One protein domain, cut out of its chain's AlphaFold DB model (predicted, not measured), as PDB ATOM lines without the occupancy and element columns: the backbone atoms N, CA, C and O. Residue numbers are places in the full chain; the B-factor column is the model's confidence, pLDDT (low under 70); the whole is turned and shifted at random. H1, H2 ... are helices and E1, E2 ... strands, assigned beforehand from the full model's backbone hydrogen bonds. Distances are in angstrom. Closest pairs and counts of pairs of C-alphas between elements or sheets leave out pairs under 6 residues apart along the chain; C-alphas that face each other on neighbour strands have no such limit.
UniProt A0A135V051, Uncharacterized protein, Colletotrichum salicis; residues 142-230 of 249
ATOM      1  N   TRP A 142     258.715 163.878 189.821       56.88
ATOM      2  CA  TRP A 142     257.475 164.539 190.221       56.88
ATOM      3  C   TRP A 142     257.708 166.044 190.348       56.88
ATOM      4  O   TRP A 142     258.674 166.460 190.983       56.88
ATOM      5  N   HIS A 143     256.803 166.830 189.782       62.69
ATOM      6  CA  HIS A 143     256.767 168.285 189.874       62.69
ATOM      7  C   HIS A 143     255.890 168.740 191.041       62.69
ATOM      8  O   HIS A 143     254.998 168.016 191.486       62.69
ATOM      9  N   ASP A 144     256.105 169.970 191.506       61.91
ATOM     10  CA  ASP A 144     255.389 170.565 192.647       61.91
ATOM     11  C   ASP A 144     253.874 170.731 192.408       61.91
ATOM     12  O   ASP A 144     253.095 170.823 193.357       61.91
ATOM     13  N   ASP A 145     253.444 170.744 191.143       62.00
ATOM     14  CA  ASP A 145     252.034 170.762 190.732       62.00
ATOM     15  C   ASP A 145     251.394 169.359 190.676       62.00
ATOM     16  O   ASP A 145     250.218 169.220 190.334       62.00
ATOM     17  N   GLY A 146     252.160 168.321 191.020       41.84
ATOM     18  CA  GLY A 146     251.747 166.924 190.973       41.84
ATOM     19  C   GLY A 146     251.911 166.252 189.607       41.84
ATOM     20  O   GLY A 146     251.444 165.125 189.452       41.84
ATOM     21  N   SER A 147     252.540 166.893 188.616       38.66
ATOM     22  CA  SER A 147     252.826 166.284 187.307       38.66
ATOM     23  C   SER A 147     254.169 165.530 187.276       38.66
ATOM     24  O   SER A 147     254.889 165.486 188.268       38.66
ATOM     25  N   LEU A 148     254.493 164.873 186.154       41.72
ATOM     26  CA  LEU A 148     255.579 163.891 186.041       41.72
ATOM     27  C   LEU A 148     256.476 164.146 184.806       41.72
ATOM     28  O   LEU A 148     255.945 164.375 183.720       41.72
ATOM     29  N   SER A 149     257.811 164.075 184.896       52.22
ATOM     30  CA  SER A 149     258.725 164.164 183.731       52.22
ATOM     31  C   SER A 149     259.888 163.180 183.756       52.22
ATOM     32  O   SER A 149     260.389 162.800 184.802       52.22
ATOM     33  N   VAL A 150     260.341 162.747 182.583       53.53
ATOM     34  CA  VAL A 150     261.468 161.817 182.430       53.53
ATOM     35  C   VAL A 150     262.371 162.366 181.346       53.53
ATOM     36  O   VAL A 150     261.935 162.493 180.207       53.53
ATOM     37  N   ILE A 151     263.625 162.669 181.670       54.56
ATOM     38  CA  ILE A 151     264.619 163.060 180.668       54.56
ATOM     39  C   ILE A 151     265.674 161.963 180.610       54.56
ATOM     40  O   ILE A 151     266.384 161.704 181.582       54.56
ATOM     41  N   HIS A 152     265.749 161.285 179.467       49.81
ATOM     42  CA  HIS A 152     266.809 160.331 179.169       49.81
ATOM     43  C   HIS A 152     267.874 161.055 178.347       49.81
ATOM     44  O   HIS A 152     267.726 161.225 177.141       49.81
ATOM     45  N   VAL A 153     268.952 161.491 179.001       46.03
ATOM     46  CA  VAL A 153     270.162 161.887 178.278       46.03
ATOM     47  C   VAL A 153     270.916 160.598 177.975       46.03
ATOM     48  O   VAL A 153     271.500 159.992 178.875       46.03
ATOM     49  N   VAL A 154     270.857 160.138 176.725       49.50
ATOM     50  CA  VAL A 154     271.681 159.015 176.259       49.50
ATOM     51  C   VAL A 154     273.104 159.543 176.076       49.50
ATOM     52  O   VAL A 154     273.545 159.835 174.971       49.50
ATOM     53  N   LEU A 155     273.816 159.727 177.191       37.31
ATOM     54  CA  LEU A 155     275.272 159.762 177.171       37.31
ATOM     55  C   LEU A 155     275.708 158.314 177.005       37.31
ATOM     56  O   LEU A 155     275.810 157.570 177.984       37.31
ATOM     57  N   ASP A 156     275.895 157.894 175.760       42.47
ATOM     58  CA  ASP A 156     276.638 156.675 175.506       42.47
ATOM     59  C   ASP A 156     278.026 156.878 176.108       42.47
ATOM     60  O   ASP A 156     278.808 157.713 175.651       42.47
ATOM     61  N   TRP A 157     278.290 156.158 177.197       38.66
ATOM     62  CA  TRP A 157     279.437 156.312 178.099       38.66
ATOM     63  C   TRP A 157     280.808 156.079 177.430       38.66
ATOM     64  O   TRP A 157     281.826 156.036 178.115       38.66
ATOM     65  N   HIS A 158     280.831 155.923 176.106       42.97
ATOM     66  CA  HIS A 158     281.986 155.567 175.301       42.97
ATOM     67  C   HIS A 158     282.165 156.395 174.016       42.97
ATOM     68  O   HIS A 158     282.829 155.892 173.130       42.97
ATOM     69  N   ASP A 159     281.586 157.607 173.920       48.94
ATOM     70  CA  ASP A 159     282.073 158.762 173.105       48.94
ATOM     71  C   ASP A 159     280.949 159.679 172.574       48.94
ATOM     72  O   ASP A 159     281.221 160.663 171.896       48.94
ATOM     73  N   GLY A 160     279.673 159.444 172.912       52.62
ATOM     74  CA  GLY A 160     278.581 160.367 172.548       52.62
ATOM     75  C   GLY A 160     278.357 160.559 171.038       52.62
ATOM     76  O   GLY A 160     277.629 161.466 170.636       52.62
ATOM     77  N   GLU A 161     278.963 159.718 170.198       67.56
ATOM     78  CA  GLU A 161     278.842 159.793 168.746       67.56
ATOM     79  C   GLU A 161     277.609 159.019 168.268       67.56
ATOM     80  O   GLU A 161     277.507 157.804 168.447       67.56
ATOM     81  N   ALA A 162     276.685 159.725 167.607       74.31
ATOM     82  CA  ALA A 162     275.534 159.114 166.934       74.31
ATOM     83  C   ALA A 162     275.938 158.274 165.706       74.31
ATOM     84  O   ALA A 162     275.129 157.518 165.178       74.31
ATOM     85  N   VAL A 163     277.182 158.412 165.236       83.00
ATOM     86  CA  VAL A 163     277.755 157.639 164.133       83.00
ATOM     87  C   VAL A 163     279.030 156.978 164.630       83.00
ATOM     88  O   VAL A 163     279.985 157.670 164.956       83.00
ATOM     89  N   ARG A 164     279.055 155.647 164.653       83.62
ATOM     90  CA  ARG A 164     280.203 154.845 165.089       83.62
ATOM     91  C   ARG A 164     280.867 154.152 163.914       83.62
ATOM     92  O   ARG A 164     280.229 153.905 162.893       83.62
ATOM     93  N   ILE A 165     282.136 153.784 164.076       83.12
ATOM     94  CA  ILE A 165     282.827 152.891 163.145       83.12
ATOM     95  C   ILE A 165     282.715 151.459 163.662       83.12
ATOM     96  O   ILE A 165     283.143 151.153 164.771       83.12
ATOM     97  N   HIS A 166     282.137 150.571 162.860       81.12
ATOM     98  CA  HIS A 166     282.112 149.146 163.159       81.12
ATOM     99  C   HIS A 166     283.465 148.527 162.790       81.12
ATOM    100  O   HIS A 166     283.688 148.167 161.629       81.12
ATOM    101  N   ASP A 167     284.363 148.402 163.775       81.50
ATOM    102  CA  ASP A 167     285.761 147.964 163.610       81.50
ATOM    103  C   ASP A 167     285.969 146.770 162.657       81.50
ATOM    104  O   ASP A 167     286.861 146.844 161.809       81.50
ATOM    105  N   PRO A 168     285.170 145.682 162.708       81.19
ATOM    106  CA  PRO A 168     285.348 144.539 161.812       81.19
ATOM    107  C   PRO A 168     285.154 144.852 160.324       81.19
ATOM    108  O   PRO A 168     285.700 144.136 159.488       81.19
ATOM    109  N   THR A 169     284.358 145.868 159.988       79.06
ATOM    110  CA  THR A 169     283.973 146.186 158.595       79.06
ATOM    111  C   THR A 169     284.421 147.570 158.136       79.06
ATOM    112  O   THR A 169     284.432 147.838 156.939       79.06
ATOM    113  N   GLY A 170     284.757 148.464 159.069       82.75
ATOM    114  CA  GLY A 170     284.991 149.883 158.804       82.75
ATOM    115  C   GLY A 170     283.728 150.672 158.435       82.75
ATOM    116  O   GLY A 170     283.834 151.853 158.104       82.75
ATOM    117  N   ALA A 171     282.543 150.051 158.472       82.38
ATOM    118  CA  ALA A 171     281.286 150.710 158.143       82.38
ATOM    119  C   ALA A 171     280.925 151.774 159.188       82.38
ATOM    120  O   ALA A 171     281.173 151.600 160.383       82.38
ATOM    121  N   ARG A 172     280.304 152.865 158.729       85.69
ATOM    122  CA  ARG A 172     279.678 153.855 159.608       85.69
ATOM    123  C   ARG A 172     278.286 153.369 159.975       85.69
ATOM    124  O   ARG A 172     277.464 153.174 159.085       85.69
ATOM    125  N   VAL A 173     278.035 153.208 161.264       83.25
ATOM    126  CA  VAL A 173     276.762 152.742 161.809       83.25
ATOM    127  C   VAL A 173     276.132 153.885 162.581       83.25
ATOM    128  O   VAL A 173     276.777 154.484 163.443       83.25
ATOM    129  N   PHE A 174     274.879 154.202 162.267       84.88
ATOM    130  CA  PHE A 174     274.101 155.091 163.117       84.88
ATOM    131  C   PHE A 174     273.793 154.334 164.409       84.88
ATOM    132  O   PHE A 174     273.243 153.242 164.351       84.88
ATOM    133  N   PHE A 175     274.196 154.860 165.559       78.62
ATOM    134  CA  PHE A 175     273.997 154.206 166.847       78.62
ATOM    135  C   PHE A 175     273.404 155.197 167.839       78.62
ATOM    136  O   PHE A 175     274.014 156.218 168.152       78.62
ATOM    137  N   GLY A 176     272.207 154.899 168.339       76.81
ATOM    138  CA  GLY A 176     271.544 155.713 169.349       76.81
ATOM    139  C   GLY A 176     270.035 155.793 169.161       76.81
ATOM    140  O   GLY A 176     269.433 155.063 168.380       76.81
ATOM    141  N   ASN A 177     269.418 156.716 169.898       81.56
ATOM    142  CA  ASN A 177     267.965 156.756 170.074       81.56
ATOM    143  C   ASN A 177     267.304 157.971 169.405       81.56
ATOM    144  O   ASN A 177     266.164 158.294 169.727       81.56
ATOM    145  N   VAL A 178     268.000 158.672 168.504       87.88
ATOM    146  CA  VAL A 178     267.459 159.867 167.827       87.88
ATOM    147  C   VAL A 178     266.212 159.504 167.019       87.88
ATOM    148  O   VAL A 178     265.164 160.123 167.195       87.88
ATOM    149  N   THR A 179     266.299 158.452 166.200       88.44
ATOM    150  CA  THR A 179     265.193 157.960 165.367       88.44
ATOM    151  C   THR A 179     264.027 157.460 166.211       88.44
ATOM    152  O   THR A 179     262.891 157.837 165.954       88.44
ATOM    153  N   SER A 180     264.280 156.685 167.271       86.75
ATOM    154  CA  SER A 180     263.212 156.165 168.137       86.75
ATOM    155  C   SER A 180     262.553 157.244 169.007       86.75
ATOM    156  O   SER A 180     261.343 157.195 169.236       86.75
ATOM    157  N   ALA A 181     263.303 158.249 169.470       88.06
ATOM    158  CA  ALA A 181     262.745 159.400 170.181       88.06
ATOM    159  C   ALA A 181     261.877 160.267 169.256       88.06
ATOM    160  O   ALA A 181     260.761 160.651 169.623       88.06
ATOM    161  N   TRP A 182     262.356 160.537 168.037       93.06
ATOM    162  CA  TRP A 182     261.587 161.298 167.059       93.06
ATOM    163  C   TRP A 182     260.364 160.534 166.548       93.06
ATOM    164  O   TRP A 182     259.266 161.089 166.530       93.06
ATOM    165  N   GLY A 183     260.514 159.245 166.238       91.75
ATOM    166  CA  GLY A 183     259.418 158.362 165.841       91.75
ATOM    167  C   GLY A 183     258.305 158.317 166.887       91.75
ATOM    168  O   GLY A 183     257.131 158.437 166.547       91.75
ATOM    169  N   ARG A 184     258.656 158.277 168.178       89.88
ATOM    170  CA  ARG A 184     257.681 158.381 169.276       89.88
ATOM    171  C   ARG A 184     256.969 159.734 169.304       89.88
ATOM    172  O   ARG A 184     255.750 159.784 169.447       89.88
ATOM    173  N   SER A 185     257.715 160.823 169.128       92.00
ATOM    174  CA  SER A 185     257.148 162.178 169.067       92.00
ATOM    175  C   SER A 185     256.164 162.314 167.898       92.00
ATOM    176  O   SER A 185     255.078 162.868 168.059       92.00
ATOM    177  N   ARG A 186     256.508 161.751 166.732       93.62
ATOM    178  CA  ARG A 186     255.647 161.666 165.545       93.62
ATOM    179  C   ARG A 186     254.394 160.834 165.799       93.62
ATOM    180  O   ARG A 186     253.301 161.317 165.511       93.62
ATOM    181  N   HIS A 187     254.551 159.639 166.368       92.31
ATOM    182  CA  HIS A 187     253.455 158.717 166.669       92.31
ATOM    183  C   HIS A 187     252.382 159.365 167.550       92.31
ATOM    184  O   HIS A 187     251.201 159.286 167.231       92.31
ATOM    185  N   HIS A 188     252.799 160.085 168.595       91.81
ATOM    186  CA  HIS A 188     251.886 160.765 169.518       91.81
ATOM    187  C   HIS A 188     251.476 162.181 169.075       91.81
ATOM    188  O   HIS A 188     250.811 162.896 169.824       91.81
ATOM    189  N   GLY A 189     251.888 162.644 167.888       92.62
ATOM    190  CA  GLY A 189     251.577 163.991 167.391       92.62
ATOM    191  C   GLY A 189     252.283 165.140 168.130       92.62
ATOM    192  O   GLY A 189     251.957 166.309 167.921       92.62
ATOM    193  N   ALA A 190     253.287 164.841 168.951       91.94
ATOM    194  CA  ALA A 190     254.042 165.775 169.784       91.94
ATOM    195  C   ALA A 190     255.195 166.467 169.023       91.94
ATOM    196  O   ALA A 190     256.309 166.576 169.522       91.94
ATOM    197  N   THR A 191     254.956 166.948 167.800       91.38
ATOM    198  CA  THR A 191     256.015 167.483 166.908       91.38
ATOM    199  C   THR A 191     256.216 169.000 166.997       91.38
ATOM    200  O   THR A 191     257.092 169.558 166.337       91.38
ATOM    201  N   ARG A 192     255.406 169.698 167.799       88.06
ATOM    202  CA  ARG A 192     255.469 171.153 168.005       88.06
ATOM    203  C   ARG A 192     255.292 171.490 169.481       88.06
ATOM    204  O   ARG A 192     254.618 170.725 170.173       88.06
ATOM    205  N   PRO A 193     255.806 172.637 169.968       88.06
ATOM    206  CA  PRO A 193     255.546 173.091 171.331       88.06
ATOM    207  C   PRO A 193     254.038 173.082 171.646       88.06
ATOM    208  O   PRO A 193     253.248 173.520 170.806       88.06
ATOM    209  N   PRO A 194     253.615 172.599 172.828       90.81
ATOM    210  CA  PRO A 194     254.427 172.230 173.991       90.81
ATOM    211  C   PRO A 194     254.898 170.759 173.998       90.81
ATOM    212  O   PRO A 194     255.107 170.219 175.073       90.81
ATOM    213  N   PHE A 195     255.007 170.099 172.839       89.69
ATOM    214  CA  PHE A 195     255.449 168.705 172.657       89.69
ATOM    215  C   PHE A 195     254.694 167.698 173.534       89.69
ATOM    216  O   PHE A 195     255.268 166.766 174.096       89.69
ATOM    217  N   ARG A 196     253.382 167.911 173.676       91.19
ATOM    218  CA  ARG A 196     252.490 166.991 174.380       91.19
ATOM    219  C   ARG A 196     251.842 166.036 173.393       91.19
ATOM    220  O   ARG A 196     251.309 166.488 172.380       91.19
ATOM    221  N   GLY A 197     251.915 164.752 173.712       89.56
ATOM    222  CA  GLY A 197     251.294 163.687 172.945       89.56
ATOM    223  C   GLY A 197     249.798 163.554 173.205       89.56
ATOM    224  O   GLY A 197     249.263 164.107 174.170       89.56
ATOM    225  N   ASP A 198     249.130 162.778 172.358       88.88
ATOM    226  CA  ASP A 198     247.753 162.310 172.563       88.88
ATOM    227  C   ASP A 198     247.584 161.422 173.812       88.88
ATOM    228  O   ASP A 198     246.492 161.331 174.372       88.88
ATOM    229  N   ASP A 199     248.680 160.845 174.296       85.81
ATOM    230  CA  ASP A 199     248.791 160.099 175.549       85.81
ATOM    231  C   ASP A 199     248.918 161.001 176.796       85.81
ATOM    232  O   ASP A 199     248.974 160.508 177.923       85.81
ATOM    233  N   GLY A 200     248.973 162.325 176.612       81.75
ATOM    234  CA  GLY A 200     249.161 163.312 177.680       81.75
ATOM    235  C   GLY A 200     250.606 163.454 178.171       81.75
ATOM    236  O   GLY A 200     250.889 164.361 178.968       81.75
ATOM    237  N   SER A 201     251.527 162.620 177.683       82.31
ATOM    238  CA  SER A 201     252.948 162.663 178.031       82.31
ATOM    239  C   SER A 201     253.683 163.761 177.257       82.31
ATOM    240  O   SER A 201     253.199 164.300 176.261       82.31
ATOM    241  N   TYR A 202     254.875 164.119 177.737       81.75
ATOM    242  CA  TYR A 202     255.776 165.056 177.068       81.75
ATOM    243  C   TYR A 202     256.814 164.284 176.241       81.75
ATOM    244  O   TYR A 202     257.578 163.500 176.805       81.75
ATOM    245  N   HIS A 203     256.853 164.524 174.928       86.56
ATOM    246  CA  HIS A 203     257.762 163.869 173.975       86.56
ATOM    247  C   HIS A 203     258.569 164.931 173.214       86.56
ATOM    248  O   HIS A 203     258.209 165.295 172.096       86.56
ATOM    249  N   PRO A 204     259.620 165.506 173.823       85.75
ATOM    250  CA  PRO A 204     260.424 166.519 173.157       85.75
ATOM    251  C   PRO A 204     261.252 165.907 172.014       85.75
ATOM    252  O   PRO A 204     261.718 164.770 172.143       85.75
ATOM    253  N   PRO A 205     261.504 166.663 170.927       88.75
ATOM    254  CA  PRO A 205     262.421 166.226 169.884       88.75
ATOM    255  C   PRO A 205     263.843 166.055 170.441       88.75
ATOM    256  O   PRO A 205     264.235 166.769 171.371       88.75
ATOM    257  N   PRO A 206     264.640 165.140 169.865       88.44
ATOM    258  CA  PRO A 206     266.057 165.045 170.188       88.44
ATOM    259  C   PRO A 206     266.807 166.322 169.771       88.44
ATOM    260  O   PRO A 206     266.459 166.990 168.797       88.44
ATOM    261  N   THR A 207     267.864 166.643 170.514       85.62
ATOM    262  CA  THR A 207     268.758 167.785 170.275       85.62
ATOM    263  C   THR A 207     270.183 167.301 170.018       85.62
ATOM    264  O   THR A 207     270.524 166.159 170.338       85.62
ATOM    265  N   TYR A 208     271.044 168.174 169.499       82.56
ATOM    266  CA  TYR A 208     272.486 167.937 169.500       82.56
ATOM    267  C   TYR A 208     273.036 167.873 170.934       82.56
ATOM    268  O   TYR A 208     272.374 168.269 171.900       82.56
ATOM    269  N   GLY A 209     274.270 167.379 171.080       74.56
ATOM    270  CA  GLY A 209     274.934 167.240 172.383       74.56
ATOM    271  C   GLY A 209     275.177 168.567 173.115       74.56
ATOM    272  O   GLY A 209     275.334 168.570 174.333       74.56
ATOM    273  N   ASP A 210     275.160 169.692 172.399       79.12
ATOM    274  CA  ASP A 210     275.225 171.047 172.960       79.12
ATOM    275  C   ASP A 210     273.840 171.628 173.322       79.12
ATOM    276  O   ASP A 210     273.741 172.765 173.787       79.12
ATOM    277  N   GLY A 211     272.770 170.851 173.127       77.56
ATOM    278  CA  GLY A 211     271.386 171.242 173.385       77.56
ATOM    279  C   GLY A 211     270.724 172.037 172.257       77.56
ATOM    280  O   GLY A 211     269.553 172.395 172.389       77.56
ATOM    281  N   THR A 212     271.422 172.318 171.152       86.62
ATOM    282  CA  THR A 212     270.811 172.991 169.999       86.62
ATOM    283  C   THR A 212     269.815 172.065 169.285       86.62
ATOM    284  O   THR A 212     269.995 170.843 169.274       86.62
ATOM    285  N   PRO A 213     268.714 172.604 168.725       89.38
ATOM    286  CA  PRO A 213     267.712 171.785 168.053       89.38
ATOM    287  C   PRO A 213     268.277 171.149 166.778       89.38
ATOM    288  O   PRO A 213     269.018 171.795 166.039       89.38
ATOM    289  N   ILE A 214     267.883 169.903 166.514       90.62
ATOM    290  CA  ILE A 214     268.084 169.254 165.213       90.62
ATOM    291  C   ILE A 214     266.937 169.690 164.296       90.62
ATOM    292  O   ILE A 214     265.800 169.838 164.758       90.62
ATOM    293  N   ASP A 215     267.229 169.922 163.017       93.38
ATOM    294  CA  ASP A 215     266.206 170.286 162.040       93.38
ATOM    295  C   ASP A 215     265.156 169.169 161.893       93.38
ATOM    296  O   ASP A 215     265.471 167.978 161.905       93.38
ATOM    297  N   VAL A 216     263.884 169.553 161.787       92.12
ATOM    298  CA  VAL A 216     262.770 168.597 161.717       92.12
ATOM    299  C   VAL A 216     262.798 167.794 160.418       92.12
ATOM    300  O   VAL A 216     262.455 166.612 160.444       92.12
ATOM    301  N   ASP A 217     263.225 168.399 159.310       94.19
ATOM    302  CA  ASP A 217     263.321 167.713 158.023       94.19
ATOM    303  C   ASP A 217     264.453 166.671 158.053       94.19
ATOM    304  O   ASP A 217     264.298 165.572 157.517       94.19
ATOM    305  N   ASP A 218     265.552 166.961 158.760       93.94
ATOM    306  CA  ASP A 218     266.628 165.991 159.002       93.94
ATOM    307  C   ASP A 218     266.148 164.831 159.889       93.94
ATOM    308  O   ASP A 218     266.438 163.665 159.610       93.94
ATOM    309  N   LEU A 219     265.378 165.120 160.943       93.62
ATOM    310  CA  LEU A 219     264.793 164.089 161.807       93.62
ATOM    311  C   LEU A 219     263.794 163.199 161.055       93.62
ATOM    312  O   LEU A 219     263.786 161.981 161.251       93.62
ATOM    313  N   ASP A 220     262.978 163.785 160.182       94.62
ATOM    314  CA  ASP A 220     262.063 163.047 159.310       94.62
ATOM    315  C   ASP A 220     262.810 162.176 158.305       94.62
ATOM    316  O   ASP A 220     262.426 161.026 158.088       94.62
ATOM    317  N   LEU A 221     263.890 162.694 157.718       94.56
ATOM    318  CA  LEU A 221     264.738 161.923 156.819       94.56
ATOM    319  C   LEU A 221     265.372 160.734 157.548       94.56
ATOM    320  O   LEU A 221     265.341 159.622 157.027       94.56
ATOM    321  N   LEU A 222     265.904 160.941 158.756       91.50
ATOM    322  CA  LEU A 222     266.473 159.866 159.573       91.50
ATOM    323  C   LEU A 222     265.435 158.789 159.905       91.50
ATOM    324  O   LEU A 222     265.734 157.602 159.785       91.50
ATOM    325  N   LEU A 223     264.225 159.190 160.309       93.00
ATOM    326  CA  LEU A 223     263.137 158.253 160.598       93.00
ATOM    327  C   LEU A 223     262.743 157.462 159.347       93.00
ATOM    328  O   LEU A 223     262.688 156.238 159.398       93.00
ATOM    329  N   LYS A 224     262.563 158.148 158.216       93.69
ATOM    330  CA  LYS A 224     262.228 157.519 156.939       93.69
ATOM    331  C   LYS A 224     263.285 156.500 156.506       93.69
ATOM    332  O   LYS A 224     262.934 155.400 156.099       93.69
ATOM    333  N   LEU A 225     264.571 156.844 156.600       91.06
ATOM    334  CA  LEU A 225     265.663 155.930 156.246       91.06
ATOM    335  C   LEU A 225     265.698 154.700 157.162       91.06
ATOM    336  O   LEU A 225     265.977 153.600 156.691       91.06
ATOM    337  N   ALA A 226     265.400 154.871 158.454       89.44
ATOM    338  CA  ALA A 226     265.299 153.752 159.388       89.44
ATOM    339  C   ALA A 226     264.118 152.828 159.044       89.44
ATOM    340  O   ALA A 226     264.277 151.612 159.068       89.44
ATOM    341  N   GLU A 227     262.964 153.392 158.682       90.31
ATOM    342  CA  GLU A 227     261.783 152.632 158.253       90.31
ATOM    343  C   GLU A 227     262.015 151.899 156.920       90.31
ATOM    344  O   GLU A 227     261.649 150.736 156.791       90.31
ATOM    345  N   GLU A 228     262.666 152.535 155.941       90.31
ATOM    346  CA  GLU A 228     263.009 151.912 154.650       90.31
ATOM    347  C   GLU A 228     264.074 150.807 154.790       90.31
ATOM    348  O   GLU A 228     264.075 149.838 154.028       90.31
ATOM    349  N   GLY A 229     264.977 150.937 155.765       87.38
ATOM    350  CA  GLY A 229     265.989 149.927 156.085       87.38
ATOM    351  C   GLY A 229     265.480 148.778 156.962       87.38
ATOM    352  O   GLY A 229     266.181 147.777 157.109       87.38
ATOM    353  N   ALA A 230     264.289 148.905 157.554       89.00
ATOM    354  CA  ALA A 230     263.725 147.893 158.435       89.00
ATOM    355  C   ALA A 230     263.267 146.652 157.655       89.00
ATOM    356  O   ALA A 230     262.820 146.725 156.510       89.00
TER     357      ALA A 230
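This is residues 142 to 230 of the 249 residues of an uncharacterized protein of Colletotrichum salicis (UniProt A0A135V051). With little regular structure, the domain is two helices, H1 and H2, packed at about a right angle, with a small hairpin, E1 and E2, at one end and long loops around. Residues 142 to 162 run along much of its length. The 89 printed residues include, in order, E1, E2, H1 and H2; the sheet, E1 - E2, is antiparallel, and the class is mixed, with 32 residues in named elements. It is only just loose, close to compact, with a radius of gyration of the C-alphas of 15.0 A, and spans 51 by 29 by 22 A.

E1, residues 163 to 166, and E2, residues 171 to 174, form an antiparallel hairpin; N 164 and O 173 are 2.8 A apart, within hydrogen-bond range. H1, residues 178 to 187, touches H2, residues 216 to 229, about perpendicular at 82 degrees; their closest C-alphas, of Thr 179 and Leu 223, are 5.2 A apart. E1 is apart from both helices, and E2 from H2. In H1 and H2 every O i to N i+4 pair is within hydrogen-bond range.

E1 begins at C-alpha 163 (277.755, 157.639, 164.133) and measures 9.6 A, E2 9.8 A, H1 14.1 A and H2 19.8 A, ending at C-alpha 229 (265.989, 149.927, 156.085).

The C-alphas farthest apart, of Asp 145 and Thr 169, are 51.5 A apart. The printed part has no cut; the link H1 to H2 is long, 28 residues. Residues 142 to 161 have pLDDT under 70.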